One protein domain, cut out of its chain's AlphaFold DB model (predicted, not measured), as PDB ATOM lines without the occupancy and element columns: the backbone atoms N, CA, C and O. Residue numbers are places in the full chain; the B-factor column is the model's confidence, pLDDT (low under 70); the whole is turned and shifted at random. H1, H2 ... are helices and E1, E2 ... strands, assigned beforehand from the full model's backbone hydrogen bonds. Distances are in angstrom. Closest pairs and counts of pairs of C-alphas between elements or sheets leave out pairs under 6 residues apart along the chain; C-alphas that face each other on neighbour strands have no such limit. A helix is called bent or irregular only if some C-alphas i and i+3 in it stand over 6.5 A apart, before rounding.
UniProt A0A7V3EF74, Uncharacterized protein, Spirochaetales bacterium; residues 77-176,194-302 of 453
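AT A GLANCE: This is residues 77 to 176 and 194 to 302 of the 453 residues of an uncharacterized protein of Spirochaetales bacterium (UniProt A0A7V3EF74). One wide sheet is curled like part of a barrel: the strands from E4 to E13 make a broad wall, and at one side the sheet folds back through E3, which brings the short leaf of E1 and E2 to face that wall. The short helix H1 and the long link that follows it, residues 92 to 109, lie within the curl near the mean of the C-alphas. The printed part has 209 residues with one named helix and thirteen named strands, along the chain E1 H1 E2 and then E3 to E13 in turn. The sheet's order is E2 E1 E3 E4 E5 E6 E7 E8 E9 E10 E11 E12 E13, antiparallel throughout, and the class is mostly strand. The whole is compact, with a radius of gyration of the C-alphas of 18.3 A and spans of 56 by 51 by 35 A.

HOW THE PARTS SIT: Look first at E6, residues 161 to 174, and E7, residues 194 to 206, antiparallel neighbours in which N 168 and O 199 are 2.9 A apart, within hydrogen-bond range. From E7 a meander, each strand the antiparallel neighbour of the one before, runs on through E8, residues 210 to 223, E9, residues 229 to 240, E10, residues 243 to 252, E11, residues 266 to 276, E12, residues 282 to 291, and the edge strand E13, residues 300 to 302. Find along it, within hydrogen-bond range, N 200 and O 218 at 2.8 A, N 215 and O 235 at 2.8 A, N 236 and O 247 at 2.8 A, N 248 and O 271 at 2.8 A, N 272 and O 286 at 2.9 A, and N 301 and O 289 at 3.0 A. A second meander joins E3, residues 123 to 128, E4, residues 134 to 140, E5, residues 146 to 158, and E6; here N 125 and O 138, 2.8 A, N 137 and O 149, 2.9 A, and N 152 and O 167, 2.9 A, are within range. E1, residues 78 to 86, bends by 110 degrees at residue 81: its residues 78 to 82 pair with E3, N 79 and O 126 at 2.8 A, and its residues 83 to 86 with the other edge strand, E2, residues 110 to 113, N 84 and O 112 at 2.8 A. This is a folded sheet, bent back on itself into two leaves that face each other, with E3 as the hinge. H1, residues 88 to 91, is on the sheet and stands at the sheet's level, with a height over the sheet of 3.3 A; its closest C-alphas to E7 are those of Leu 88 and Gly 199, 6.6 A apart. H1 is too short for an O i to N i+4 pair, and its one O i to N i+3 pair is within range.

IN THESE COORDINATES: Find C-alpha 78 at (268.082, 187.480, 262.593), where E1 begins; its first and last C-alphas are 16.2 A apart. The longest strands by residues are E6, 40.9 A, and E8, 43.1 A, from C-alpha 210 at (288.016, 166.321, 286.232) to C-alpha 223. E5 measures 39.4 A, E7 40.1 A and E9 37.7 A; E10, E11 and E12 measure 30.6 A, 31.6 A and 28.4 A. E13 ends at C-alpha 302, (293.706, 152.484, 259.740).

THE WHOLE: The two C-alphas farthest apart, those of Ala 176 and Ile 279, are 57.9 A apart. Residues 177 to 193 are not printed, and C-alphas 176 and 194 are 11.3 A apart across this cut. The links from H1 to E2 and from E10 to E11 are long. The mean pLDDT of the printed part is 79.4; 48 residues are under 70, among them residues 270 to 302.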
ATOM      1  N   LEU A  77     268.597 187.850 266.765       89.00
ATOM      2  CA  LEU A  77     267.313 187.273 266.348       89.00
ATOM      3  C   LEU A  77     267.236 186.995 264.843       89.00
ATOM      4  O   LEU A  77     266.324 186.304 264.399       89.00
ATOM      5  N   PHE A  78     268.164 187.523 264.047       90.88
ATOM      6  CA  PHE A  78     268.082 187.480 262.593       90.88
ATOM      7  C   PHE A  78     269.464 187.324 261.958       90.88
ATOM      8  O   PHE A  78     270.434 187.945 262.376       90.88
ATOM      9  N   SER A  79     269.585 186.516 260.914       92.31
ATOM     10  CA  SER A  79     270.775 186.476 260.061       92.31
ATOM     11  C   SER A  79     270.365 186.337 258.600       92.31
ATOM     12  O   SER A  79     269.452 185.577 258.290       92.31
ATOM     13  N   LEU A  80     271.055 187.038 257.704       94.00
ATOM     14  CA  LEU A  80     270.844 187.019 256.255       94.00
ATOM     15  C   LEU A  80     272.190 187.146 255.536       94.00
ATOM     16  O   LEU A  80     273.024 187.947 255.948       94.00
ATOM     17  N   GLY A  81     272.387 186.410 254.442       92.88
ATOM     18  CA  GLY A  81     273.593 186.493 253.611       92.88
ATOM     19  C   GLY A  81     274.282 185.139 253.445       92.88
ATOM     20  O   GLY A  81     273.580 184.128 253.388       92.88
ATOM     21  N   PRO A  82     275.623 185.084 253.334       92.06
ATOM     22  CA  PRO A  82     276.344 183.834 253.153       92.06
ATOM     23  C   PRO A  82     276.345 183.055 254.468       92.06
ATOM     24  O   PRO A  82     276.748 183.576 255.508       92.06
ATOM     25  N   MET A  83     275.875 181.813 254.429       90.12
ATOM     26  CA  MET A  83     275.661 180.978 255.610       90.12
ATOM     27  C   MET A  83     276.621 179.800 255.640       90.12
ATOM     28  O   MET A  83     276.925 179.203 254.605       90.12
ATOM     29  N   ASP A  84     277.019 179.394 256.839       90.06
ATOM     30  CA  ASP A  84     277.628 178.092 257.076       90.06
ATOM     31  C   ASP A  84     276.810 177.237 258.053       90.06
ATOM     32  O   ASP A  84     276.026 177.753 258.854       90.06
ATOM     33  N   LEU A  85     276.967 175.918 257.930       89.62
ATOM     34  CA  LEU A  85     276.305 174.909 258.755       89.62
ATOM     35  C   LEU A  85     277.181 174.607 259.975       89.62
ATOM     36  O   LEU A  85     278.382 174.395 259.827       89.62
ATOM     37  N   LYS A  86     276.576 174.509 261.161       90.81
ATOM     38  CA  LYS A  86     277.255 174.127 262.408       90.81
ATOM     39  C   LYS A  86     276.576 172.952 263.106       90.81
ATOM     40  O   LYS A  86     275.392 172.676 262.880       90.81
ATOM     41  N   GLY A  87     277.339 172.262 263.953       91.88
ATOM     42  CA  GLY A  87     276.857 171.138 264.756       91.88
ATOM     43  C   GLY A  87     276.253 170.023 263.897       91.88
ATOM     44  O   GLY A  87     276.804 169.670 262.855       91.88
ATOM     45  N   LEU A  88     275.086 169.509 264.287       93.31
ATOM     46  CA  LEU A  88     274.386 168.427 263.584       93.31
ATOM     47  C   LEU A  88     274.059 168.742 262.116       93.31
ATOM     48  O   LEU A  88     274.080 167.848 261.275       93.31
ATOM     49  N   MET A  89     273.768 170.005 261.782       91.44
ATOM     50  CA  MET A  89     273.500 170.394 260.390       91.44
ATOM     51  C   MET A  89     274.755 170.273 259.518       91.44
ATOM     52  O   MET A  89     274.654 169.994 258.324       91.44
ATOM     53  N   ARG A  90     275.936 170.472 260.118       90.88
ATOM     54  CA  ARG A  90     277.228 170.225 259.477       90.88
ATOM     55  C   ARG A  90     277.468 168.722 259.369       90.88
ATOM     56  O   ARG A  90     277.730 168.260 258.261       90.88
ATOM     57  N   GLU A  91     277.276 167.984 260.471       90.31
ATOM     58  CA  GLU A  91     277.419 166.518 260.515       90.31
ATOM     59  C   GLU A  91     276.615 165.828 259.405       90.31
ATOM     60  O   GLU A  91     277.143 164.974 258.698       90.31
ATOM     61  N   ALA A  92     275.368 166.252 259.184       89.56
ATOM     62  CA  ALA A  92     274.498 165.675 258.165       89.56
ATOM     63  C   ALA A  92     275.086 165.724 256.740       89.56
ATOM     64  O   ALA A  92     274.786 164.848 255.925       89.56
ATOM     65  N   GLY A  93     275.910 166.737 256.445       86.25
ATOM     66  CA  GLY A  93     276.593 166.931 255.165       86.25
ATOM     67  C   GLY A  93     277.860 166.097 254.969       86.25
ATOM     68  O   GLY A  93     278.332 166.004 253.839       86.25
ATOM     69  N   SER A  94     278.418 165.514 256.030       84.56
ATOM     70  CA  SER A  94     279.666 164.742 255.982       84.56
ATOM     71  C   SER A  94     279.745 163.768 257.172       84.56
ATOM     72  O   SER A  94     280.637 163.920 258.007       84.56
ATOM     73  N   PRO A  95     278.828 162.781 257.271       81.00
ATOM     74  CA  PRO A  95     278.572 162.010 258.493       81.00
ATOM     75  C   PRO A  95     279.848 161.470 259.155       81.00
ATOM     76  O   PRO A  95     280.223 161.942 260.220       81.00
ATOM     77  N   LEU A  96     280.574 160.571 258.486       79.75
ATOM     78  CA  LEU A  96     281.816 159.962 258.992       79.75
ATOM     79  C   LEU A  96     283.063 160.691 258.448       79.75
ATOM     80  O   LEU A  96     283.955 160.091 257.844       79.75
ATOM     81  N   GLY A  97     283.070 162.025 258.544       77.56
ATOM     82  CA  GLY A  97     284.130 162.893 258.007       77.56
ATOM     83  C   GLY A  97     284.909 163.699 259.050       77.56
ATOM     84  O   GLY A  97     285.669 164.586 258.667       77.56
ATOM     85  N   TYR A  98     284.710 163.439 260.346       79.06
ATOM     86  CA  TYR A  98     285.295 164.232 261.435       79.06
ATOM     87  C   TYR A  98     286.268 163.418 262.280       79.06
ATOM     88  O   TYR A  98     286.056 162.239 262.526       79.06
ATOM     89  N   THR A  99     287.323 164.071 262.748       71.00
ATOM     90  CA  THR A  99     288.392 163.494 263.575       71.00
ATOM     91  C   THR A  99     288.208 163.849 265.053       71.00
ATOM     92  O   THR A  99     287.373 164.688 265.407       71.00
ATOM     93  N   LEU A 100     289.042 163.290 265.937       65.38
ATOM     94  CA  LEU A 100     289.050 163.636 267.372       65.38
ATOM     95  C   LEU A 100     289.382 165.111 267.651       65.38
ATOM     96  O   LEU A 100     289.024 165.650 268.702       65.38
ATOM     97  N   SER A 101     290.090 165.753 266.721       65.00
ATOM     98  CA  SER A 101     290.432 167.178 266.740       65.00
ATOM     99  C   SER A 101     289.312 168.087 266.212       65.00
ATOM    100  O   SER A 101     289.417 169.307 266.333       65.00
ATOM    101  N   GLY A 102     288.237 167.519 265.653       72.38
ATOM    102  CA  GLY A 102     287.109 168.261 265.099       72.38
ATOM    103  C   GLY A 102     286.300 169.022 266.156       72.38
ATOM    104  O   GLY A 102     285.880 168.471 267.171       72.38
ATOM    105  N   THR A 103     286.006 170.296 265.888       81.44
ATOM    106  CA  THR A 103     285.170 171.149 266.754       81.44
ATOM    107  C   THR A 103     283.671 170.879 266.629       81.44
ATOM    108  O   THR A 103     282.900 171.348 267.460       81.44
ATOM    109  N   VAL A 104     283.244 170.105 265.627       86.94
ATOM    110  CA  VAL A 104     281.833 169.943 265.232       86.94
ATOM    111  C   VAL A 104     280.950 169.391 266.354       86.94
ATOM    112  O   VAL A 104     279.815 169.840 266.509       86.94
ATOM    113  N   PHE A 105     281.476 168.500 267.199       86.19
ATOM    114  CA  PHE A 105     280.764 167.943 268.361       86.19
ATOM    115  C   PHE A 105     280.575 168.941 269.520       86.19
ATOM    116  O   PHE A 105     279.803 168.672 270.436       86.19
ATOM    117  N   ARG A 106     281.269 170.088 269.474       84.12
ATOM    118  CA  ARG A 106     281.167 171.211 270.422       84.12
ATOM    119  C   ARG A 106     280.467 172.441 269.818       84.12
ATOM    120  O   ARG A 106     280.171 173.394 270.533       84.12
ATOM    121  N   GLU A 107     280.239 172.458 268.504       89.81
ATOM    122  CA  GLU A 107     279.534 173.532 267.793       89.81
ATOM    123  C   GLU A 107     278.020 173.406 267.988       89.81
ATOM    124  O   GLU A 107     277.455 172.366 267.651       89.81
ATOM    125  N   GLN A 108     277.361 174.474 268.455       89.44
ATOM    126  CA  GLN A 108     275.898 174.534 268.547       89.44
ATOM    127  C   GLN A 108     275.256 174.317 267.168       89.44
ATOM    128  O   GLN A 108     275.683 174.895 266.164       89.44
ATOM    129  N   THR A 109     274.205 173.506 267.122       91.38
ATOM    130  CA  THR A 109     273.493 173.156 265.894       91.38
ATOM    131  C   THR A 109     272.722 174.344 265.315       91.38
ATOM    132  O   THR A 109     271.847 174.930 265.958       91.38
ATOM    133  N   GLY A 110     272.999 174.677 264.050       88.12
ATOM    134  CA  GLY A 110     272.277 175.729 263.335       88.12
ATOM    135  C   GLY A 110     272.997 176.277 262.110       88.12
ATOM    136  O   GLY A 110     273.975 175.709 261.624       88.12
ATOM    137  N   LEU A 111     272.495 177.422 261.638       87.50
ATOM    138  CA  LEU A 111     273.202 178.291 260.702       87.50
ATOM    139  C   LEU A 111     273.824 179.485 261.414       87.50
ATOM    140  O   LEU A 111     273.200 180.116 262.278       87.50
ATOM    141  N   GLU A 112     275.006 179.863 260.945       88.25
ATOM    142  CA  GLU A 112     275.624 181.150 261.233       88.25
ATOM    143  C   GLU A 112     276.088 181.840 259.951       88.25
ATOM    144  O   GLU A 112     276.317 181.203 258.925       88.25
ATOM    145  N   LEU A 113     276.243 183.161 260.032       87.62
ATOM    146  CA  LEU A 113     276.849 183.953 258.971       87.62
ATOM    147  C   LEU A 113     278.313 183.525 258.787       87.62
ATOM    148  O   LEU A 113     279.097 183.612 259.734       87.62
ATOM    149  N   TYR A 114     278.662 183.086 257.578       87.62
ATOM    150  CA  TYR A 114     280.021 182.699 257.203       87.62
ATOM    151  C   TYR A 114     280.988 183.868 257.419       87.62
ATOM    152  O   TYR A 114     280.681 185.001 257.061       87.62
ATOM    153  N   ASP A 115     282.157 183.612 258.004       77.25
ATOM    154  CA  ASP A 115     283.120 184.652 258.378       77.25
ATOM    155  C   ASP A 115     284.503 184.506 257.730       77.25
ATOM    156  O   ASP A 115     285.356 185.381 257.908       77.25
ATOM    157  N   GLY A 116     284.723 183.453 256.938       77.31
ATOM    158  CA  GLY A 116     285.940 183.259 256.154       77.31
ATOM    159  C   GLY A 116     286.076 184.230 254.971       77.31
ATOM    160  O   GLY A 116     285.315 185.186 254.817       77.31
ATOM    161  N   ARG A 117     287.099 184.006 254.140       69.50
ATOM    162  CA  ARG A 117     287.426 184.847 252.968       69.50
ATOM    163  C   ARG A 117     287.002 184.230 251.627       69.50
ATOM    164  O   ARG A 117     287.150 184.871 250.591       69.50
ATOM    165  N   GLU A 118     286.525 182.990 251.628       75.31
ATOM    166  CA  GLU A 118     286.272 182.217 250.411       75.31
ATOM    167  C   GLU A 118     284.894 182.533 249.803       75.31
ATOM    168  O   GLU A 118     284.048 183.213 250.392       75.31
ATOM    169  N   VAL A 119     284.657 182.044 248.583       74.50
ATOM    170  CA  VAL A 119     283.411 182.285 247.839       74.50
ATOM    171  C   VAL A 119     282.299 181.374 248.365       74.50
ATOM    172  O   VAL A 119     282.035 180.307 247.814       74.50
ATOM    173  N   GLN A 120     281.623 181.811 249.427       81.06
ATOM    174  CA  GLN A 120     280.518 181.059 250.023       81.06
ATOM    175  C   GLN A 120     279.185 181.313 249.305       81.06
ATOM    176  O   GLN A 120     278.389 182.160 249.708       81.06
ATOM    177  N   ARG A 121     278.914 180.531 248.251       80.31
ATOM    178  CA  ARG A 121     277.679 180.636 247.442       80.31
ATOM    179  C   ARG A 121     276.391 180.262 248.186       80.31
ATOM    180  O   ARG A 121     275.313 180.577 247.691       80.31
ATOM    181  N   ARG A 122     276.479 179.618 249.359       88.12
ATOM    182  CA  ARG A 122     275.308 179.279 250.180       88.12
ATOM    183  C   ARG A 122     274.692 180.549 250.773       88.12
ATOM    184  O   ARG A 122     275.167 181.023 251.801       88.12
ATOM    185  N   ILE A 123     273.631 181.081 250.168       90.81
ATOM    186  CA  ILE A 123     272.915 182.262 250.679       90.81
ATOM    187  C   ILE A 123     271.652 181.831 251.418       90.81
ATOM    188  O   ILE A 123     270.846 181.070 250.886       90.81
ATOM    189  N   GLY A 124     271.443 182.340 252.630       93.19
ATOM    190  CA  GLY A 124     270.283 181.989 253.441       93.19
ATOM    191  C   GLY A 124     269.826 183.066 254.410       93.19
ATOM    192  O   GLY A 124     270.394 184.155 254.490       93.19
ATOM    193  N   ILE A 125     268.773 182.717 255.139       93.56
ATOM    194  CA  ILE A 125     268.101 183.499 256.169       93.56
ATOM    195  C   ILE A 125     267.850 182.603 257.389       93.56
ATOM    196  O   ILE A 125     267.482 181.436 257.245       93.56
ATOM    197  N   ARG A 126     268.029 183.150 258.590       94.19
ATOM    198  CA  ARG A 126     267.705 182.514 259.873       94.19
ATOM    199  C   ARG A 126     266.999 183.530 260.762       94.19
ATOM    200  O   ARG A 126     267.461 184.660 260.882       94.19
ATOM    201  N   ILE A 127     265.922 183.109 261.407       93.75
ATOM    202  CA  ILE A 127     265.180 183.862 262.415       93.75
ATOM    203  C   ILE A 127     265.187 183.024 263.694       93.75
ATOM    204  O   ILE A 127     264.753 181.874 263.677       93.75
ATOM    205  N   ALA A 128     265.699 183.571 264.790       91.19
ATOM    206  CA  ALA A 128     265.633 182.951 266.108       91.19
ATOM    207  C   ALA A 128     264.446 183.512 266.902       91.19
ATOM    208  O   ALA A 128     264.106 184.689 266.781       91.19
ATOM    209  N   GLY A 129     263.814 182.664 267.714       88.06
ATOM    210  CA  GLY A 129     262.799 183.090 268.675       88.06
ATOM    211  C   GLY A 129     263.395 183.969 269.787       88.06
ATOM    212  O   GLY A 129     264.621 184.025 269.920       88.06
ATOM    213  N   PRO A 130     262.556 184.623 270.613       82.69
ATOM    214  CA  PRO A 130     263.003 185.566 271.645       82.69
ATOM    215  C   PRO A 130     264.071 184.982 272.580       82.69
ATOM    216  O   PRO A 130     265.126 185.586 272.776       82.69
ATOM    217  N   ASP A 131     263.848 183.752 273.049       83.31
ATOM    218  CA  ASP A 131     264.741 183.027 273.963       83.31
ATOM    219  C   ASP A 131     265.924 182.347 273.249       83.31
ATOM    220  O   ASP A 131     266.720 181.644 273.869       83.31
ATOM    221  N   ARG A 132     266.036 182.511 271.921       82.12
ATOM    222  CA  ARG A 132     267.071 181.956 271.021       82.12
ATOM    223  C   ARG A 132     267.171 180.419 270.970       82.12
ATOM    224  O   ARG A 132     267.878 179.897 270.111       82.12
ATOM    225  N   GLY A 133     266.431 179.700 271.816       87.00
ATOM    226  CA  GLY A 133     266.365 178.233 271.880       87.00
ATOM    227  C   GLY A 133     265.572 177.552 270.758       87.00
ATOM    228  O   GLY A 133     265.588 176.331 270.663       87.00
ATOM    229  N   LEU A 134     264.910 178.313 269.883       92.62
ATOM    230  CA  LEU A 134     264.310 177.835 268.633       92.62
ATOM    231  C   LEU A 134     264.736 178.780 267.505       92.62
ATOM    232  O   LEU A 134     264.747 179.997 267.698       92.62
ATOM    233  N   SER A 135     265.059 178.258 266.323       93.50
ATOM    234  CA  SER A 135     265.236 179.084 265.128       93.50
ATOM    235  C   SER A 135     264.739 178.401 263.861       93.50
ATOM    236  O   SER A 135     264.896 177.200 263.699       93.50
ATOM    237  N   LEU A 136     264.150 179.183 262.962       95.31
ATOM    238  CA  LEU A 136     263.621 178.763 261.667       95.31
ATOM    239  C   LEU A 136     264.385 179.499 260.565       95.31
ATOM    240  O   LEU A 136     264.794 180.647 260.741       95.31
ATOM    241  N   GLY A 137     264.552 178.883 259.404       93.38
ATOM    242  CA  GLY A 137     265.119 179.576 258.263       93.38
ATOM    243  C   GLY A 137     265.117 178.758 256.989       93.38
ATOM    244  O   GLY A 137     264.487 177.708 256.877       93.38
ATOM    245  N   GLY A 138     265.869 179.254 256.018       93.06
ATOM    246  CA  GLY A 138     266.156 178.528 254.796       93.06
ATOM    247  C   GLY A 138     267.408 179.057 254.120       93.06
ATOM    248  O   GLY A 138     267.830 180.188 254.356       93.06
ATOM    249  N   TYR A 139     268.016 178.239 253.279       92.00
ATOM    250  CA  TYR A 139     269.161 178.630 252.467       92.00
ATOM    251  C   TYR A 139     269.073 177.991 251.089       92.00
ATOM    252  O   TYR A 139     268.441 176.954 250.920       92.00
ATOM    253  N   ARG A 140     269.718 178.607 250.104       89.88
ATOM    254  CA  ARG A 140     270.068 177.940 248.852       89.88
ATOM    255  C   ARG A 140     271.515 177.506 248.936       89.88
ATOM    256  O   ARG A 140     272.336 178.258 249.461       89.88
ATOM    257  N   ASP A 141     271.817 176.296 248.493       83.38
ATOM    258  CA  ASP A 141     273.195 175.824 248.382       83.38
ATOM    259  C   ASP A 141     273.914 176.446 247.161       83.38
ATOM    260  O   ASP A 141     273.439 177.411 246.558       83.38
ATOM    261  N   ALA A 142     275.097 175.928 246.823       78.12
ATOM    262  CA  ALA A 142     275.876 176.408 245.681       78.12
ATOM    263  C   ALA A 142     275.323 175.965 244.310       78.12
ATOM    264  O   ALA A 142     275.681 176.581 243.305       78.12
ATOM    265  N   GLU A 143     274.486 174.923 244.277       76.19
ATOM    266  CA  GLU A 143     273.803 174.400 243.085       76.19
ATOM    267  C   GLU A 143     272.451 175.128 242.865       76.19
ATOM    268  O   GLU A 143     271.912 175.146 241.761       76.19
ATOM    269  N   GLY A 144     271.952 175.830 243.891       80.00
ATOM    270  CA  GLY A 144     270.715 176.617 243.890       80.00
ATOM    271  C   GLY A 144     269.555 175.943 244.630       80.00
ATOM    272  O   GLY A 144     268.482 176.545 244.753       80.00
ATOM    273  N   THR A 145     269.778 174.736 245.153       83.75
ATOM    274  CA  THR A 145     268.791 173.883 245.817       83.75
ATOM    275  C   THR A 145     268.287 174.541 247.104       83.75
ATOM    276  O   THR A 145     269.103 174.929 247.946       83.75
ATOM    277  N   PRO A 146     266.963 174.710 247.289       88.50
ATOM    278  CA  PRO A 146     266.406 175.325 248.485       88.50
ATOM    279  C   PRO A 146     266.270 174.317 249.634       88.50
ATOM    280  O   PRO A 146     265.561 173.322 249.530       88.50
ATOM    281  N   HIS A 147     266.867 174.651 250.772       91.25
ATOM    282  CA  HIS A 147     266.684 173.970 252.047       91.25
ATOM    283  C   HIS A 147     265.833 174.845 252.971       91.25
ATOM    284  O   HIS A 147     266.119 176.034 253.136       91.25
ATOM    285  N   ILE A 148     264.831 174.261 253.621       93.50
ATOM    286  CA  ILE A 148     264.081 174.869 254.729       93.50
ATOM    287  C   ILE A 148     264.475 174.118 255.995       93.50
ATOM    288  O   ILE A 148     264.438 172.891 256.000       93.50
ATOM    289  N   PHE A 149     264.835 174.822 257.065       93.44
ATOM    290  CA  PHE A 149     265.263 174.187 258.308       93.44
ATOM    291  C   PHE A 149     264.647 174.837 259.545       93.44
ATOM    292  O   PHE A 149     264.366 176.035 259.573       93.44
ATOM    293  N   THR A 150     264.515 174.045 260.601       96.12
ATOM    294  CA  THR A 150     264.305 174.504 261.973       96.12
ATOM    295  C   THR A 150     265.348 173.855 262.876       96.12
ATOM    296  O   THR A 150     265.724 172.705 262.647       96.12
ATOM    297  N   THR A 151     265.840 174.578 263.879       95.81
ATOM    298  CA  THR A 151     266.697 174.041 264.942       95.81
ATOM    299  C   THR A 151     266.168 174.424 266.311       95.81
ATOM    300  O   THR A 151     265.593 175.498 266.484       95.81
ATOM    301  N   PHE A 152     266.397 173.560 267.294       95.19
ATOM    302  CA  PHE A 152     266.132 173.844 268.699       95.19
ATOM    303  C   PHE A 152     267.376 173.571 269.546       95.19
ATOM    304  O   PHE A 152     268.222 172.760 269.177       95.19
ATOM    305  N   HIS A 153     267.472 174.251 270.683       92.75
ATOM    306  CA  HIS A 153     268.499 174.061 271.697       92.75
ATOM    307  C   HIS A 153     267.917 174.396 273.077       92.75
ATOM    308  O   HIS A 153     267.524 175.533 273.343       92.75
ATOM    309  N   VAL A 154     267.910 173.406 273.964       89.94
ATOM    310  CA  VAL A 154     267.464 173.478 275.356       89.94
ATOM    311  C   VAL A 154     268.650 173.103 276.238       89.94
ATOM    312  O   VAL A 154     269.268 172.064 276.029       89.94
ATOM    313  N   MET A 155     268.976 173.934 277.226       84.75
ATOM    314  CA  MET A 155     270.067 173.672 278.167       84.75
ATOM    315  C   MET A 155     269.542 173.710 279.598       84.75
ATOM    316  O   MET A 155     268.991 174.717 280.037       84.75
ATOM    317  N   GLU A 156     269.765 172.624 280.329       81.12
ATOM    318  CA  GLU A 156     269.508 172.521 281.757       81.12
ATOM    319  C   GLU A 156     270.806 172.812 282.525       81.12
ATOM    320  O   GLU A 156     271.823 172.123 282.383       81.12
ATOM    321  N   LEU A 157     270.778 173.881 283.324       65.88
ATOM    322  CA  LEU A 157     271.911 174.351 284.117       65.88
ATOM    323  C   LEU A 157     271.798 173.838 285.556       65.88
ATOM    324  O   LEU A 157     271.132 174.449 286.390       65.88
ATOM    325  N   ASN A 158     272.499 172.748 285.866       72.19
ATOM    326  CA  ASN A 158     272.711 172.286 287.235       72.19
ATOM    327  C   ASN A 158     274.162 172.625 287.661       72.19
ATOM    328  O   ASN A 158     275.076 172.422 286.860       72.19
ATOM    329  N   PRO A 159     274.433 173.116 288.891       66.88
ATOM    330  CA  PRO A 159     275.778 173.551 289.307       66.88
ATOM    331  C   PRO A 159     276.914 172.522 289.168       66.88
ATOM    332  O   PRO A 159     278.079 172.898 289.235       66.88
ATOM    333  N   THR A 160     276.595 171.234 289.002       66.69
ATOM    334  CA  THR A 160     277.581 170.147 288.832       66.69
ATOM    335  C   THR A 160     277.474 169.407 287.495       66.69
ATOM    336  O   THR A 160     278.343 168.592 287.174       66.69
ATOM    337  N   ARG A 161     276.416 169.658 286.711       72.19
ATOM    338  CA  ARG A 161     276.115 168.960 285.454       72.19
ATOM    339  C   ARG A 161     275.463 169.916 284.465       72.19
ATOM    340  O   ARG A 161     274.439 170.520 284.766       72.19
ATOM    341  N   LYS A 162     276.017 170.008 283.262       83.44
ATOM    342  CA  LYS A 162     275.411 170.765 282.162       83.44
ATOM    343  C   LYS A 162     274.822 169.767 281.189       83.44
ATOM    344  O   LYS A 162     275.576 169.004 280.597       83.44
ATOM    345  N   VAL A 163     273.502 169.738 281.055       89.38
ATOM    346  CA  VAL A 163     272.845 168.893 280.053       89.38
ATOM    347  C   VAL A 163     272.302 169.805 278.968       89.38
ATOM    348  O   VAL A 163     271.555 170.736 279.264       89.38
ATOM    349  N   SER A 164     272.680 169.567 277.718       91.44
ATOM    350  CA  SER A 164     272.085 170.242 276.569       91.44
ATOM    351  C   SER A 164     271.475 169.234 275.604       91.44
ATOM    352  O   SER A 164     272.003 168.148 275.359       91.44
ATOM    353  N   TYR A 165     270.326 169.629 275.074       93.56
ATOM    354  CA  TYR A 165     269.565 168.940 274.051       93.56
ATOM    355  C   TYR A 165     269.440 169.895 272.880       93.56
ATOM    356  O   TYR A 165     268.860 170.971 273.015       93.56
ATOM    357  N   GLU A 166     269.946 169.519 271.720       95.50
ATOM    358  CA  GLU A 166     269.745 170.295 270.506       95.50
ATOM    359  C   GLU A 166     269.351 169.396 269.352       95.50
ATOM    360  O   GLU A 166     269.566 168.188 269.375       95.50
ATOM    361  N   GLY A 167     268.755 169.982 268.329       96.25
ATOM    362  CA  GLY A 167     268.345 169.223 267.170       96.25
ATOM    363  C   GLY A 167     267.973 170.108 266.007       96.25
ATOM    364  O   GLY A 167     267.887 171.332 266.120       96.25
ATOM    365  N   PHE A 168     267.755 169.465 264.872       95.94
ATOM    366  CA  PHE A 168     267.309 170.119 263.660       95.94
ATOM    367  C   PHE A 168     266.332 169.241 262.884       95.94
ATOM    368  O   PHE A 168     266.334 168.016 263.001       95.94
ATOM    369  N   LEU A 169     265.540 169.892 262.045       95.50
ATOM    370  CA  LEU A 169     264.806 169.284 260.948       95.50
ATOM    371  C   LEU A 169     265.090 170.134 259.710       95.50
ATOM    372  O   LEU A 169     265.019 171.359 259.783       95.50
ATOM    373  N   SER A 170     265.434 169.507 258.592       93.00
ATOM    374  CA  SER A 170     265.730 170.161 257.322       93.00
ATOM    375  C   SER A 170     265.025 169.417 256.197       93.00
ATOM    376  O   SER A 170     265.205 168.215 256.038       93.00
ATOM    377  N   LEU A 171     264.254 170.140 255.394       91.50
ATOM    378  CA  LEU A 171     263.629 169.641 254.177       91.50
ATOM    379  C   LEU A 171     264.334 170.268 252.975       91.50
ATOM    380  O   LEU A 171     264.502 171.486 252.920       91.50
ATOM    381  N   THR A 172     264.728 169.437 252.018       87.62
ATOM    382  CA  THR A 172     265.240 169.859 250.711       87.62
ATOM    383  C   THR A 172     264.562 169.049 249.608       87.62
ATOM    384  O   THR A 172     263.934 168.028 249.887       87.62
ATOM    385  N   ASP A 173     264.662 169.503 248.367       80.94
ATOM    386  CA  ASP A 173     264.229 168.753 247.188       80.94
ATOM    387  C   ASP A 173     265.478 168.401 246.381       80.94
ATOM    388  O   ASP A 173     266.121 169.294 245.827       80.94
ATOM    389  N   SER A 174     265.884 167.126 246.371       67.12
ATOM    390  CA  SER A 174     267.094 166.735 245.645       67.12
ATOM    391  C   SER A 174     266.783 166.725 244.152       67.12
ATOM    392  O   SER A 174     266.184 165.773 243.637       67.12
ATOM    393  N   GLN A 175     267.172 167.796 243.458       61.75
ATOM    394  CA  GLN A 175     267.021 167.876 242.011       61.75
ATOM    395  C   GLN A 175     267.847 166.781 241.334       61.75
ATOM    396  O   GLN A 175     268.910 166.382 241.810       61.75
ATOM    397  N   ALA A 176     267.350 166.291 240.200       51.66
ATOM    398  CA  ALA A 176     268.080 165.315 239.413       51.66
ATOM    399  C   ALA A 176     269.383 165.941 238.896       51.66
ATOM    400  O   ALA A 176     269.345 166.766 237.978       51.66
ATOM    401  N   PRO A 194     261.568 165.008 247.423       84.25
ATOM    402  CA  PRO A 194     261.767 165.523 248.768       84.25
ATOM    403  C   PRO A 194     262.666 164.622 249.615       84.25
ATOM    404  O   PRO A 194     262.453 163.410 249.730       84.25
ATOM    405  N   LEU A 195     263.639 165.247 250.264       88.00
ATOM    406  CA  LEU A 195     264.614 164.622 251.135       88.00
ATOM    407  C   LEU A 195     264.547 165.297 252.507       88.00
ATOM    408  O   LEU A 195     264.797 166.498 252.650       88.00
ATOM    409  N   LEU A 196     264.157 164.516 253.515       91.06
ATOM    410  CA  LEU A 196     264.008 164.977 254.890       91.06
ATOM    411  C   LEU A 196     265.208 164.533 255.726       91.06
ATOM    412  O   LEU A 196     265.412 163.338 255.934       91.06
ATOM    413  N   HIS A 197     265.941 165.497 256.271       92.75
ATOM    414  CA  HIS A 197     266.932 165.287 257.322       92.75
ATOM    415  C   HIS A 197     266.366 165.721 258.663       92.75
ATOM    416  O   HIS A 197     265.694 166.744 258.765       92.75
ATOM    417  N   GLY A 198     266.698 164.994 259.716       94.56
ATOM    418  CA  GLY A 198     266.455 165.447 261.076       94.56
ATOM    419  C   GLY A 198     267.458 164.824 262.020       94.56
ATOM    420  O   GLY A 198     267.897 163.702 261.797       94.56
ATOM    421  N   GLY A 199     267.834 165.533 263.071       95.38
ATOM    422  CA  GLY A 199     268.790 165.014 264.035       95.38
ATOM    423  C   GLY A 199     268.616 165.611 265.414       95.38
ATOM    424  O   GLY A 199     268.035 166.682 265.576       95.38
ATOM    425  N   THR A 200     269.138 164.897 266.399       96.62
ATOM    426  CA  THR A 200     269.178 165.293 267.802       96.62
ATOM    427  C   THR A 200     270.562 165.010 268.369       96.62
ATOM    428  O   THR A 200     271.229 164.057 267.960       96.62
ATOM    429  N   ARG A 201     271.001 165.846 269.301       95.44
ATOM    430  CA  ARG A 201     272.244 165.715 270.046       95.44
ATOM    431  C   ARG A 201     271.930 165.912 271.514       95.44
ATOM    432  O   ARG A 201     271.273 166.881 271.890       95.44
ATOM    433  N   VAL A 202     272.439 165.005 272.333       95.31
ATOM    434  CA  VAL A 202     272.422 165.120 273.790       95.31
ATOM    435  C   VAL A 202     273.863 165.226 274.254       95.31
ATOM    436  O   VAL A 202     274.648 164.315 273.996       95.31
ATOM    437  N   GLN A 203     274.216 166.317 274.928       93.81
ATOM    438  CA  GLN A 203     275.525 166.489 275.549       93.81
ATOM    439  C   GLN A 203     275.372 166.582 277.067       93.81
ATOM    440  O   GLN A 203     274.603 167.388 277.587       93.81
ATOM    441  N   VAL A 204     276.134 165.756 277.783       92.50
ATOM    442  CA  VAL A 204     276.227 165.750 279.244       92.50
ATOM    443  C   VAL A 204     277.640 166.172 279.635       92.50
ATOM    444  O   VAL A 204     278.591 165.407 279.493       92.50
ATOM    445  N   GLY A 205     277.773 167.405 280.113       90.00
ATOM    446  CA  GLY A 205     279.002 167.989 280.636       90.00
ATOM    447  C   GLY A 205     279.156 167.801 282.146       90.00
ATOM    448  O   GLY A 205     278.191 167.926 282.906       90.00
ATOM    449  N   MET A 206     280.392 167.557 282.581       86.56
ATOM    450  CA  MET A 206     280.813 167.461 283.980       86.56
ATOM    451  C   MET A 206     281.865 168.534 284.280       86.56
ATOM    452  O   MET A 206     282.820 168.703 283.518       86.56
ATOM    453  N   GLU A 207     281.716 169.235 285.405       82.25
ATOM    454  CA  GLU A 207     282.657 170.265 285.862       82.25
ATOM    455  C   GLU A 207     283.250 169.908 287.232       82.25
ATOM    456  O   GLU A 207     282.575 169.344 288.091       82.25
ATOM    457  N   GLY A 208     284.531 170.227 287.438       83.00
ATOM    458  CA  GLY A 208     285.266 169.880 288.654       83.00
ATOM    459  C   GLY A 208     286.784 169.779 288.431       83.00
ATOM    460  O   GLY A 208     287.302 170.376 287.478       83.00
ATOM    461  N   PRO A 209     287.503 169.026 289.292       81.75
ATOM    462  CA  PRO A 209     288.920 168.670 289.111       81.75
ATOM    463  C   PRO A 209     289.165 167.753 287.903       81.75
ATOM    464  O   PRO A 209     290.248 167.754 287.319       81.75
ATOM    465  N   ILE A 210     288.141 166.984 287.526       84.19
ATOM    466  CA  ILE A 210     288.016 166.321 286.232       84.19
ATOM    467  C   ILE A 210     286.842 167.006 285.531       84.19
ATOM    468  O   ILE A 210     285.764 167.145 286.111       84.19
ATOM    469  N   ARG A 211     287.075 167.476 284.311       89.06
ATOM    470  CA  ARG A 211     286.091 168.108 283.430       89.06
ATOM    471  C   ARG A 211     285.888 167.223 282.216       89.06
ATOM    472  O   ARG A 211     286.785 166.473 281.849       89.06
ATOM    473  N   GLY A 212     284.746 167.323 281.564       88.69
ATOM    474  CA  GLY A 212     284.531 166.585 280.328       88.69
ATOM    475  C   GLY A 212     283.124 166.729 279.794       88.69
ATOM    476  O   GLY A 212     282.271 167.341 280.438       88.69
ATOM    477  N   SER A 213     282.882 166.141 278.632       91.56
ATOM    478  CA  SER A 213     281.545 166.004 278.077       91.56
ATOM    479  C   SER A 213     281.380 164.667 277.360       91.56
ATOM    480  O   SER A 213     282.324 164.122 276.792       91.56
ATOM    481  N   LEU A 214     280.171 164.117 277.421       93.06
ATOM    482  CA  LEU A 214     279.741 162.987 276.607       93.06
ATOM    483  C   LEU A 214     278.613 163.463 275.696       93.06
ATOM    484  O   LEU A 214     277.596 163.950 276.185       93.06
ATOM    485  N   THR A 215     278.797 163.305 274.395       94.25
ATOM    486  CA  THR A 215     277.914 163.783 273.336       94.25
ATOM    487  C   THR A 215     277.425 162.600 272.509       94.25
ATOM    488  O   THR A 215     278.223 161.876 271.918       94.25
ATOM    489  N   LEU A 216     276.108 162.423 272.435       95.38
ATOM    490  CA  LEU A 216     275.440 161.480 271.542       95.38
ATOM    491  C   LEU A 216     274.698 162.270 270.458       95.38
ATOM    492  O   LEU A 216     273.692 162.902 270.770       95.38
ATOM    493  N   SER A 217     275.174 162.223 269.212       95.31
ATOM    494  CA  SER A 217     274.463 162.723 268.021       95.31
ATOM    495  C   SER A 217     273.735 161.563 267.329       95.31
ATOM    496  O   SER A 217     274.309 160.488 267.161       95.31
ATOM    497  N   ILE A 218     272.500 161.773 266.872       96.19
ATOM    498  CA  ILE A 218     271.758 160.855 265.991       96.19
ATOM    499  C   ILE A 218     271.106 161.687 264.886       96.19
ATOM    500  O   ILE A 218     270.407 162.654 265.182       96.19
ATOM    501  N   ILE A 219     271.307 161.314 263.621       94.94
ATOM    502  CA  ILE A 219     270.753 162.014 262.455       94.94
ATOM    503  C   ILE A 219     270.117 160.993 261.512       94.94
ATOM    504  O   ILE A 219     270.770 160.064 261.043       94.94
ATOM    505  N   GLY A 220     268.832 161.172 261.223       92.94
ATOM    506  CA  GLY A 220     268.098 160.445 260.197       92.94
ATOM    507  C   GLY A 220     268.063 161.209 258.874       92.94
ATOM    508  O   GLY A 220     267.985 162.439 258.844       92.94
ATOM    509  N   SER A 221     268.068 160.461 257.776       90.38
ATOM    510  CA  SER A 221     267.787 160.937 256.425       90.38
ATOM    511  C   SER A 221     266.743 160.035 255.782       90.38
ATOM    512  O   SER A 221     266.916 158.817 255.744       90.38
ATOM    513  N   ARG A 222     265.675 160.612 255.234       87.25
ATOM    514  CA  ARG A 222     264.628 159.877 254.521       87.25
ATOM    515  C   ARG A 222     264.348 160.516 253.157       87.25
ATOM    516  O   ARG A 222     263.674 161.548 253.107       87.25
ATOM    517  N   PRO A 223     264.811 159.899 252.056       81.44
ATOM    518  CA  PRO A 223     264.291 160.176 250.721       81.44
ATOM    519  C   PRO A 223     262.809 159.784 250.647       81.44
ATOM    520  O   PRO A 223     262.402 158.790 251.253       81.44
ATOM    521  N   ALA A 224     262.000 160.513 249.875       76.69
ATOM    522  CA  ALA A 224     260.563 160.244 249.734       76.69
ATOM    523  C   ALA A 224     260.224 158.802 249.287       76.69
ATOM    524  O   ALA A 224     259.143 158.300 249.597       76.69
ATOM    525  N   HIS A 225     261.146 158.139 248.585       68.56
ATOM    526  CA  HIS A 225     260.940 156.840 247.940       68.56
ATOM    527  C   HIS A 225     261.638 155.658 248.636       68.56
ATOM    528  O   HIS A 225     261.532 154.534 248.152       68.56
ATOM    529  N   GLU A 226     262.345 155.880 249.752       76.19
ATOM    530  CA  GLU A 226     263.229 154.869 250.352       76.19
ATOM    531  C   GLU A 226     263.061 154.711 251.874       76.19
ATOM    532  O   GLU A 226     262.359 155.469 252.553       76.19
ATOM    533  N   VAL A 227     263.715 153.678 252.413       81.81
ATOM    534  CA  VAL A 227     263.854 153.448 253.857       81.81
ATOM    535  C   VAL A 227     264.728 154.550 254.464       81.81
ATOM    536  O   VAL A 227     265.683 155.011 253.844       81.81
ATOM    537  N   MET A 228     264.409 154.972 255.689       86.69
ATOM    538  CA  MET A 228     265.206 155.960 256.416       86.69
ATOM    539  C   MET A 228     266.608 155.415 256.721       86.69
ATOM    540  O   MET A 228     266.745 154.398 257.398       86.69
ATOM    541  N   GLY A 229     267.638 156.124 256.266       88.81
ATOM    542  CA  GLY A 229     269.011 155.929 256.715       88.81
ATOM    543  C   GLY A 229     269.302 156.712 257.991       88.81
ATOM    544  O   GLY A 229     268.681 157.742 258.254       88.81
ATOM    545  N   VAL A 230     270.258 156.238 258.785       90.94
ATOM    546  CA  VAL A 230     270.646 156.838 260.070       90.94
ATOM    547  C   VAL A 230     272.167 156.890 260.193       90.94
ATOM    548  O   VAL A 230     272.851 155.949 259.792       90.94
ATOM    549  N   VAL A 231     272.680 157.968 260.784       92.12
ATOM    550  CA  VAL A 231     274.022 158.049 261.372       92.12
ATOM    551  C   VAL A 231     273.907 158.326 262.872       92.12
ATOM    552  O   VAL A 231     273.014 159.054 263.312       92.12
ATOM    553  N   SER A 232     274.804 157.750 263.664       92.69
ATOM    554  CA  SER A 232     274.967 158.047 265.084       92.69
ATOM    555  C   SER A 232     276.438 158.250 265.436       92.69
ATOM    556  O   SER A 232     277.299 157.505 264.973       92.69
ATOM    557  N   HIS A 233     276.716 159.240 266.288       91.62
ATOM    558  CA  HIS A 233     278.036 159.483 266.869       91.62
ATOM    559  C   HIS A 233     277.968 159.480 268.388       91.62
ATOM    560  O   HIS A 233     277.119 160.143 268.979       91.62
ATOM    561  N   LEU A 234     278.923 158.800 269.011       91.94
ATOM    562  CA  LEU A 234     279.259 158.925 270.418       91.94
ATOM    563  C   LEU A 234     280.640 159.577 270.515       91.94
ATOM    564  O   LEU A 234     281.651 158.935 270.233       91.94
ATOM    565  N   TYR A 235     280.678 160.849 270.900       90.44
ATOM    566  CA  TYR A 235     281.905 161.587 271.196       90.44
ATOM    567  C   TYR A 235     282.035 161.764 272.707       90.44
ATOM    568  O   TYR A 235     281.090 162.186 273.365       90.44
ATOM    569  N   GLY A 236     283.193 161.455 273.275       88.81
ATOM    570  CA  GLY A 236     283.480 161.659 274.689       88.81
ATOM    571  C   GLY A 236     284.804 162.377 274.872       88.81
ATOM    572  O   GLY A 236     285.788 162.023 274.232       88.81
ATOM    573  N   GLU A 237     284.848 163.349 275.773       89.31
ATOM    574  CA  GLU A 237     286.070 164.011 276.218       89.31
ATOM    575  C   GLU A 237     286.131 164.015 277.749       89.31
ATOM    576  O   GLU A 237     285.145 164.302 278.430       89.31
ATOM    577  N   LEU A 238     287.296 163.704 278.307       88.19
ATOM    578  CA  LEU A 238     287.583 163.770 279.736       88.19
ATOM    579  C   LEU A 238     288.962 164.398 279.919       88.19
ATOM    580  O   LEU A 238     289.910 164.012 279.245       88.19
ATOM    581  N   ALA A 239     289.092 165.354 280.826       83.81
ATOM    582  CA  ALA A 239     290.333 166.065 281.075       83.81
ATOM    583  C   ALA A 239     290.498 166.421 282.554       83.81
ATOM    584  O   ALA A 239     289.537 166.695 283.270       83.81
ATOM    585  N   SER A 240     291.743 166.500 282.999       82.94
ATOM    586  CA  SER A 240     292.138 167.124 284.260       82.94
ATOM    587  C   SER A 240     293.285 168.105 283.987       82.94
ATOM    588  O   SER A 240     293.669 168.317 282.840       82.94
ATOM    589  N   SER A 241     293.889 168.701 285.015       79.94
ATOM    590  CA  SER A 241     295.063 169.584 284.854       79.94
ATOM    591  C   SER A 241     296.338 168.877 284.347       79.94
ATOM    592  O   SER A 241     297.370 169.521 284.176       79.94
ATOM    593  N   TRP A 242     296.281 167.558 284.136       75.75
ATOM    594  CA  TRP A 242     297.418 166.663 283.910       75.75
ATOM    595  C   TRP A 242     297.133 165.558 282.876       75.75
ATOM    596  O   TRP A 242     298.007 164.753 282.579       75.75
ATOM    597  N   TRP A 243     295.944 165.513 282.270       73.62
ATOM    598  CA  TRP A 243     295.645 164.597 281.163       73.62
ATOM    599  C   TRP A 243     294.392 165.032 280.398       73.62
ATOM    600  O   TRP A 243     293.553 165.750 280.936       73.62
ATOM    601  N   GLU A 244     294.260 164.577 279.156       75.50
ATOM    602  CA  GLU A 244     293.065 164.707 278.314       75.50
ATOM    603  C   GLU A 244     292.867 163.385 277.558       75.50
ATOM    604  O   GLU A 244     293.828 162.824 277.053       75.50
ATOM    605  N   VAL A 245     291.644 162.873 277.470       78.88
ATOM    606  CA  VAL A 245     291.256 161.687 276.693       78.88
ATOM    607  C   VAL A 245     290.042 162.055 275.854       78.88
ATOM    608  O   VAL A 245     289.118 162.699 276.350       78.88
ATOM    609  N   LYS A 246     290.043 161.650 274.586       81.50
ATOM    610  CA  LYS A 246     288.964 161.843 273.620       81.50
ATOM    611  C   LYS A 246     288.648 160.521 272.938       81.50
ATOM    612  O   LYS A 246     289.554 159.832 272.487       81.50
ATOM    613  N   ALA A 247     287.375 160.192 272.814       78.69
ATOM    614  CA  ALA A 247     286.897 159.048 272.054       78.69
ATOM    615  C   ALA A 247     285.823 159.510 271.070       78.69
ATOM    616  O   ALA A 247     285.012 160.375 271.395       78.69
ATOM    617  N   LEU A 248     285.808 158.918 269.884       81.56
ATOM    618  CA  LEU A 248     284.775 159.089 268.875       81.56
ATOM    619  C   LEU A 248     284.417 157.710 268.326       81.56
ATOM    620  O   LEU A 248     285.283 156.965 267.876       81.56
ATOM    621  N   SER A 249     283.135 157.381 268.343       84.31
ATOM    622  CA  SER A 249     282.588 156.215 267.661       84.31
ATOM    623  C   SER A 249     281.437 156.670 266.779       84.31
ATOM    624  O   SER A 249     280.540 157.358 267.259       84.31
ATOM    625  N   GLY A 250     281.480 156.327 265.499       85.62
ATOM    626  CA  GLY A 250     280.486 156.663 264.494       85.62
ATOM    627  C   GLY A 250     279.981 155.418 263.783       85.62
ATOM    628  O   GLY A 250     280.763 154.528 263.450       85.62
ATOM    629  N   TYR A 251     278.679 155.371 263.529       83.19
ATOM    630  CA  TYR A 251     278.041 154.358 262.697       83.19
ATOM    631  C   TYR A 251     277.092 155.033 261.714       83.19
ATOM    632  O   TYR A 251     276.308 155.889 262.114       83.19
ATOM    633  N   CYS A 252     277.132 154.639 260.445       84.25
ATOM    634  CA  CYS A 252     276.256 155.164 259.407       84.25
ATOM    635  C   CYS A 252     275.700 154.026 258.550       84.25
ATOM    636  O   CYS A 252     276.445 153.227 257.992       84.25
ATOM    637  N   THR A 253     274.380 153.959 258.393       84.06
ATOM    638  CA  THR A 253     273.759 152.966 257.505       84.06
ATOM    639  C   THR A 253     274.000 153.333 256.040       84.06
ATOM    640  O   THR A 253     273.865 154.504 255.679       84.06
ATOM    641  N   SER A 254     274.196 152.343 255.164       78.56
ATOM    642  CA  SER A 254     274.313 152.539 253.704       78.56
ATOM    643  C   SER A 254     273.052 153.107 253.015       78.56
ATOM    644  O   SER A 254     273.090 153.452 251.837       78.56
ATOM    645  N   HIS A 255     271.943 153.265 253.748       82.75
ATOM    646  CA  HIS A 255     270.733 153.971 253.302       82.75
ATOM    647  C   HIS A 255     270.761 155.485 253.596       82.75
ATOM    648  O   HIS A 255     269.833 156.200 253.225       82.75
ATOM    649  N   TYR A 256     271.790 155.998 254.282       85.62
ATOM    650  CA  TYR A 256     271.882 157.422 254.604       85.62
ATOM    651  C   TYR A 256     272.323 158.240 253.380       85.62
ATOM    652  O   TYR A 256     273.373 158.003 252.777       85.62
ATOM    653  N   VAL A 257     271.508 159.239 253.048       85.12
ATOM    654  CA  VAL A 257     271.716 160.186 251.949       85.12
ATOM    655  C   VAL A 257     272.046 161.549 252.551       85.12
ATOM    656  O   VAL A 257     271.334 162.030 253.427       85.12
ATOM    657  N   THR A 258     273.121 162.195 252.115       85.81
ATOM    658  CA  THR A 258     273.477 163.550 252.578       85.81
ATOM    659  C   THR A 258     272.510 164.613 252.019       85.81
ATOM    660  O   THR A 258     271.837 164.365 251.020       85.81
ATOM    661  N   PRO A 259     272.460 165.840 252.576       79.75
ATOM    662  CA  PRO A 259     271.719 166.976 252.009       79.75
ATOM    663  C   PRO A 259     271.993 167.304 250.534       79.75
ATOM    664  O   PRO A 259     271.184 168.004 249.935       79.75
ATOM    665  N   LYS A 260     273.095 166.810 249.952       76.12
ATOM    666  CA  LYS A 260     273.445 166.961 248.529       76.12
ATOM    667  C   LYS A 260     272.915 165.838 247.624       76.12
ATOM    668  O   LYS A 260     273.161 165.860 246.425       76.12
ATOM    669  N   GLY A 261     272.259 164.822 248.187       73.25
ATOM    670  CA  GLY A 261     271.877 163.605 247.464       73.25
ATOM    671  C   GLY A 261     272.984 162.545 247.376       73.25
ATOM    672  O   GLY A 261     272.715 161.429 246.945       73.25
ATOM    673  N   ASP A 262     274.212 162.832 247.827       74.75
ATOM    674  CA  ASP A 262     275.302 161.849 247.823       74.75
ATOM    675  C   ASP A 262     275.051 160.777 248.912       74.75
ATOM    676  O   ASP A 262     274.846 161.125 250.084       74.75
ATOM    677  N   ARG A 263     275.077 159.480 248.563       71.38
ATOM    678  CA  ARG A 263     275.068 158.366 249.538       71.38
ATOM    679  C   ARG A 263     276.443 158.190 250.173       71.38
ATOM    680  O   ARG A 263     277.453 158.193 249.473       71.38
ATOM    681  N   THR A 264     276.479 157.968 251.485       66.62
ATOM    682  CA  THR A 264     277.724 157.596 252.176       66.62
ATOM    683  C   THR A 264     278.175 156.183 251.801       66.62
ATOM    684  O   THR A 264     277.375 155.250 251.765       66.62
ATOM    685  N   THR A 265     279.476 156.029 251.558       59.12
ATOM    686  CA  THR A 265     280.172 154.744 251.351       59.12
ATOM    687  C   THR A 265     281.019 154.336 252.563       59.12
ATOM    688  O   THR A 265     281.797 153.388 252.504       59.12
ATOM    689  N   LYS A 266     280.887 155.067 253.674       63.06
ATOM    690  CA  LYS A 266     281.483 154.739 254.971       63.06
ATOM    691  C   LYS A 266     280.393 154.176 255.882       63.06
ATOM    692  O   LYS A 266     279.324 154.788 255.969       63.06
ATOM    693  N   GLU A 267     280.675 153.067 256.567       63.25
ATOM    694  CA  GLU A 267     279.731 152.436 257.507       63.25
ATOM    695  C   GLU A 267     280.123 152.636 258.982       63.25
ATOM    696  O   GLU A 267     279.238 152.820 259.820       63.25
ATOM    697  N   VAL A 268     281.421 152.648 259.322       66.06
ATOM    698  CA  VAL A 268     281.905 152.719 260.716       66.06
ATOM    699  C   VAL A 268     283.139 153.621 260.843       66.06
ATOM    700  O   VAL A 268     284.027 153.610 259.992       66.06
ATOM    701  N   GLN A 269     283.233 154.372 261.941       70.38
ATOM    702  CA  GLN A 269     284.425 155.139 262.310       70.38
ATOM    703  C   GLN A 269     284.722 154.984 263.808       70.38
ATOM    704  O   GLN A 269     283.833 155.158 264.639       70.38
ATOM    705  N   HIS A 270     285.970 154.697 264.183       69.19
ATOM    706  CA  HIS A 270     286.376 154.534 265.582       69.19
ATOM    707  C   HIS A 270     287.718 155.214 265.843       69.19
ATOM    708  O   HIS A 270     288.759 154.747 265.393       69.19
ATOM    709  N   ALA A 271     287.719 156.282 266.633       63.28
ATOM    710  CA  ALA A 271     288.933 156.982 267.017       63.28
ATOM    711  C   ALA A 271     289.052 157.094 268.542       63.28
ATOM    712  O   ALA A 271     288.082 157.384 269.245       63.28
ATOM    713  N   LEU A 272     290.257 156.878 269.063       64.31
ATOM    714  CA  LEU A 272     290.595 157.034 270.474       64.31
ATOM    715  C   LEU A 272     291.918 157.785 270.600       64.31
ATOM    716  O   LEU A 272     292.939 157.360 270.061       64.31
ATOM    717  N   GLY A 273     291.902 158.884 271.347       61.12
ATOM    718  CA  GLY A 273     293.066 159.713 271.609       61.12
ATOM    719  C   GLY A 273     293.229 160.075 273.076       61.12
ATOM    720  O   GLY A 273     292.262 160.172 273.824       61.12
ATOM    721  N   GLY A 274     294.465 160.298 273.497       60.03
ATOM    722  CA  GLY A 274     294.804 160.677 274.857       60.03
ATOM    723  C   GLY A 274     296.122 161.433 274.929       60.03
ATOM    724  O   GLY A 274     296.993 161.260 274.083       60.03
ATOM    725  N   THR A 275     296.245 162.279 275.945       62.09
ATOM    726  CA  THR A 275     297.369 163.169 276.235       62.09
ATOM    727  C   THR A 275     297.654 163.148 277.731       62.09
ATOM    728  O   THR A 275     296.714 163.180 278.523       62.09
ATOM    729  N   VAL A 276     298.925 163.164 278.138       55.34
ATOM    730  CA  VAL A 276     299.318 163.281 279.556       55.34
ATOM    731  C   VAL A 276     300.308 164.431 279.743       55.34
ATOM    732  O   VAL A 276     301.261 164.563 278.989       55.34
ATOM    733  N   PHE A 277     300.100 165.253 280.768       54.19
ATOM    734  CA  PHE A 277     300.967 166.356 281.198       54.19
ATOM    735  C   PHE A 277     301.334 166.169 282.689       54.19
ATOM    736  O   PHE A 277     300.619 165.476 283.406       54.19
ATOM    737  N   PRO A 278     302.397 166.789 283.234       51.12
ATOM    738  CA  PRO A 278     303.426 167.592 282.576       51.12
ATOM    739  C   PRO A 278     304.750 166.838 282.344       51.12
ATOM    740  O   PRO A 278     305.668 167.415 281.770       51.12
ATOM    741  N   ILE A 279     304.882 165.592 282.823       45.97
ATOM    742  CA  ILE A 279     306.187 164.911 282.966       45.97
ATOM    743  C   ILE A 279     306.826 164.625 281.598       45.97
ATOM    744  O   ILE A 279     308.004 164.906 281.402       45.97
ATOM    745  N   PHE A 280     306.026 164.155 280.642       44.16
ATOM    746  CA  PHE A 280     306.328 164.173 279.214       44.16
ATOM    747  C   PHE A 280     304.996 164.310 278.469       44.16
ATOM    748  O   PHE A 280     304.108 163.494 278.717       44.16
ATOM    749  N   PRO A 281     304.829 165.304 277.579       46.25
ATOM    750  CA  PRO A 281     303.604 165.518 276.812       46.25
ATOM    751  C   PRO A 281     303.482 164.494 275.682       46.25
ATOM    752  O   PRO A 281     303.676 164.821 274.514       46.25
ATOM    753  N   PHE A 282     303.223 163.240 276.055       47.22
ATOM    754  CA  PHE A 282     302.854 162.161 275.146       47.22
ATOM    755  C   PHE A 282     301.408 162.359 274.685       47.22
ATOM    756  O   PHE A 282     300.527 162.549 275.528       47.22
ATOM    757  N   PHE A 283     301.163 162.233 273.381       50.19
ATOM    758  CA  PHE A 283     299.833 162.027 272.798       50.19
ATOM    759  C   PHE A 283     299.830 160.687 272.077       50.19
ATOM    760  O   PHE A 283     300.764 160.365 271.347       50.19
ATOM    761  N   LEU A 284     298.768 159.919 272.240       48.81
ATOM    762  CA  LEU A 284     298.494 158.714 271.469       48.81
ATOM    763  C   LEU A 284     297.091 158.891 270.904       48.81
ATOM    764  O   LEU A 284     296.166 159.056 271.689       48.81
ATOM    765  N   SER A 285     296.932 158.904 269.585       45.19
ATOM    766  CA  SER A 285     295.659 159.099 268.884       45.19
ATOM    767  C   SER A 285     295.516 158.090 267.751       45.19
ATOM    768  O   SER A 285     295.915 158.330 266.615       45.19
ATOM    769  N   ALA A 286     294.934 156.938 268.072       48.12
ATOM    770  CA  ALA A 286     294.583 155.928 267.087       48.12
ATOM    771  C   ALA A 286     293.243 156.294 266.431       48.12
ATOM    772  O   ALA A 286     292.201 156.223 267.081       48.12
ATOM    773  N   GLU A 287     293.259 156.666 265.153       47.16
ATOM    774  CA  GLU A 287     292.061 156.908 264.347       47.16
ATOM    775  C   GLU A 287     291.858 155.731 263.369       47.16
ATOM    776  O   GLU A 287     292.509 155.610 262.334       47.16
ATOM    777  N   GLY A 288     290.972 154.798 263.716       46.22
ATOM    778  CA  GLY A 288     290.555 153.707 262.836       46.22
ATOM    779  C   GLY A 288     289.369 154.124 261.969       46.22
ATOM    780  O   GLY A 288     288.297 154.441 262.488       46.22
ATOM    781  N   GLU A 289     289.529 154.085 260.648       45.31
ATOM    782  CA  GLU A 289     288.441 154.344 259.708       45.31
ATOM    783  C   GLU A 289     288.137 153.082 258.887       45.31
ATOM    784  O   GLU A 289     288.971 152.592 258.123       45.31
ATOM    785  N   GLU A 290     286.931 152.531 259.045       42.97
ATOM    786  CA  GLU A 290     286.471 151.403 258.237       42.97
ATOM    787  C   GLU A 290     285.591 151.924 257.094       42.97
ATOM    788  O   GLU A 290     284.366 152.047 257.199       42.97
ATOM    789  N   VAL A 291     286.247 152.253 255.978       43.81
ATOM    790  CA  VAL A 291     285.572 152.543 254.709       43.81
ATOM    791  C   VAL A 291     285.168 151.215 254.064       43.81
ATOM    792  O   VAL A 291     285.968 150.283 253.963       43.81
ATOM    793  N   GLY A 292     283.905 151.104 253.651       38.22
ATOM    794  CA  GLY A 292     283.328 149.842 253.201       38.22
ATOM    795  C   GLY A 292     282.287 150.051 252.118       38.22
ATOM    796  O   GLY A 292     281.161 150.461 252.387       38.22
ATOM    797  N   PHE A 293     282.654 149.729 250.879       40.47
ATOM    798  CA  PHE A 293     281.702 149.679 249.778       40.47
ATOM    799  C   PHE A 293     280.874 148.392 249.862       40.47
ATOM    800  O   PHE A 293     281.389 147.319 250.164       40.47
ATOM    801  N   ARG A 294     279.574 148.491 249.562       39.53
ATOM    802  CA  ARG A 294     278.658 147.337 249.596       39.53
ATOM    803  C   ARG A 294     278.758 146.444 248.348       39.53
ATOM    804  O   ARG A 294     278.373 145.284 248.415       39.53
ATOM    805  N   ASP A 295     279.308 146.981 247.252       40.53
ATOM    806  CA  ASP A 295     279.354 146.338 245.924       40.53
ATOM    807  C   ASP A 295     280.775 146.156 245.346       40.53
ATOM    808  O   ASP A 295     280.937 145.585 244.266       40.53
ATOM    809  N   ARG A 296     281.815 146.646 246.037       43.38
ATOM    810  CA  ARG A 296     283.242 146.414 245.734       43.38
ATOM    811  C   ARG A 296     284.022 146.305 247.041       43.38
ATOM    812  O   ARG A 296     283.476 146.570 248.103       43.38
ATOM    813  N   ASP A 297     285.266 145.851 246.958       42.97
ATOM    814  CA  ASP A 297     286.067 145.466 248.120       42.97
ATOM    815  C   ASP A 297     286.131 146.524 249.239       42.97
ATOM    816  O   ASP A 297     286.251 147.724 248.992       42.97
ATOM    817  N   VAL A 298     286.095 146.054 250.487       45.03
ATOM    818  CA  VAL A 298     286.143 146.891 251.695       45.03
ATOM    819  C   VAL A 298     287.547 147.488 251.869       45.03
ATOM    820  O   VAL A 298     288.475 146.807 252.313       45.03
ATOM    821  N   GLU A 299     287.708 148.770 251.538       50.78
ATOM    822  CA  GLU A 299     288.944 149.534 251.747       50.78
ATOM    823  C   GLU A 299     289.116 149.965 253.212       50.78
ATOM    824  O   GLU A 299     288.981 151.131 253.570       50.78
ATOM    825  N   ARG A 300     289.470 149.022 254.091       51.69
ATOM    826  CA  ARG A 300     289.834 149.366 255.474       51.69
ATOM    827  C   ARG A 300     291.055 150.295 255.489       51.69
ATOM    828  O   ARG A 300     292.071 149.962 254.879       51.69
ATOM    829  N   SER A 301     290.960 151.424 256.200       54.22
ATOM    830  CA  SER A 301     292.013 152.442 256.293       54.22
ATOM    831  C   SER A 301     292.314 152.812 257.751       54.22
ATOM    832  O   SER A 301     291.645 153.651 258.355       54.22
ATOM    833  N   PHE A 302     293.338 152.202 258.346       51.31
ATOM    834  CA  PHE A 302     293.706 152.484 259.740       51.31
ATOM    835  C   PHE A 302     294.773 153.577 259.820       51.31
ATOM    836  O   PHE A 302     295.857 153.392 259.270       51.31
TER     837      PHE A 302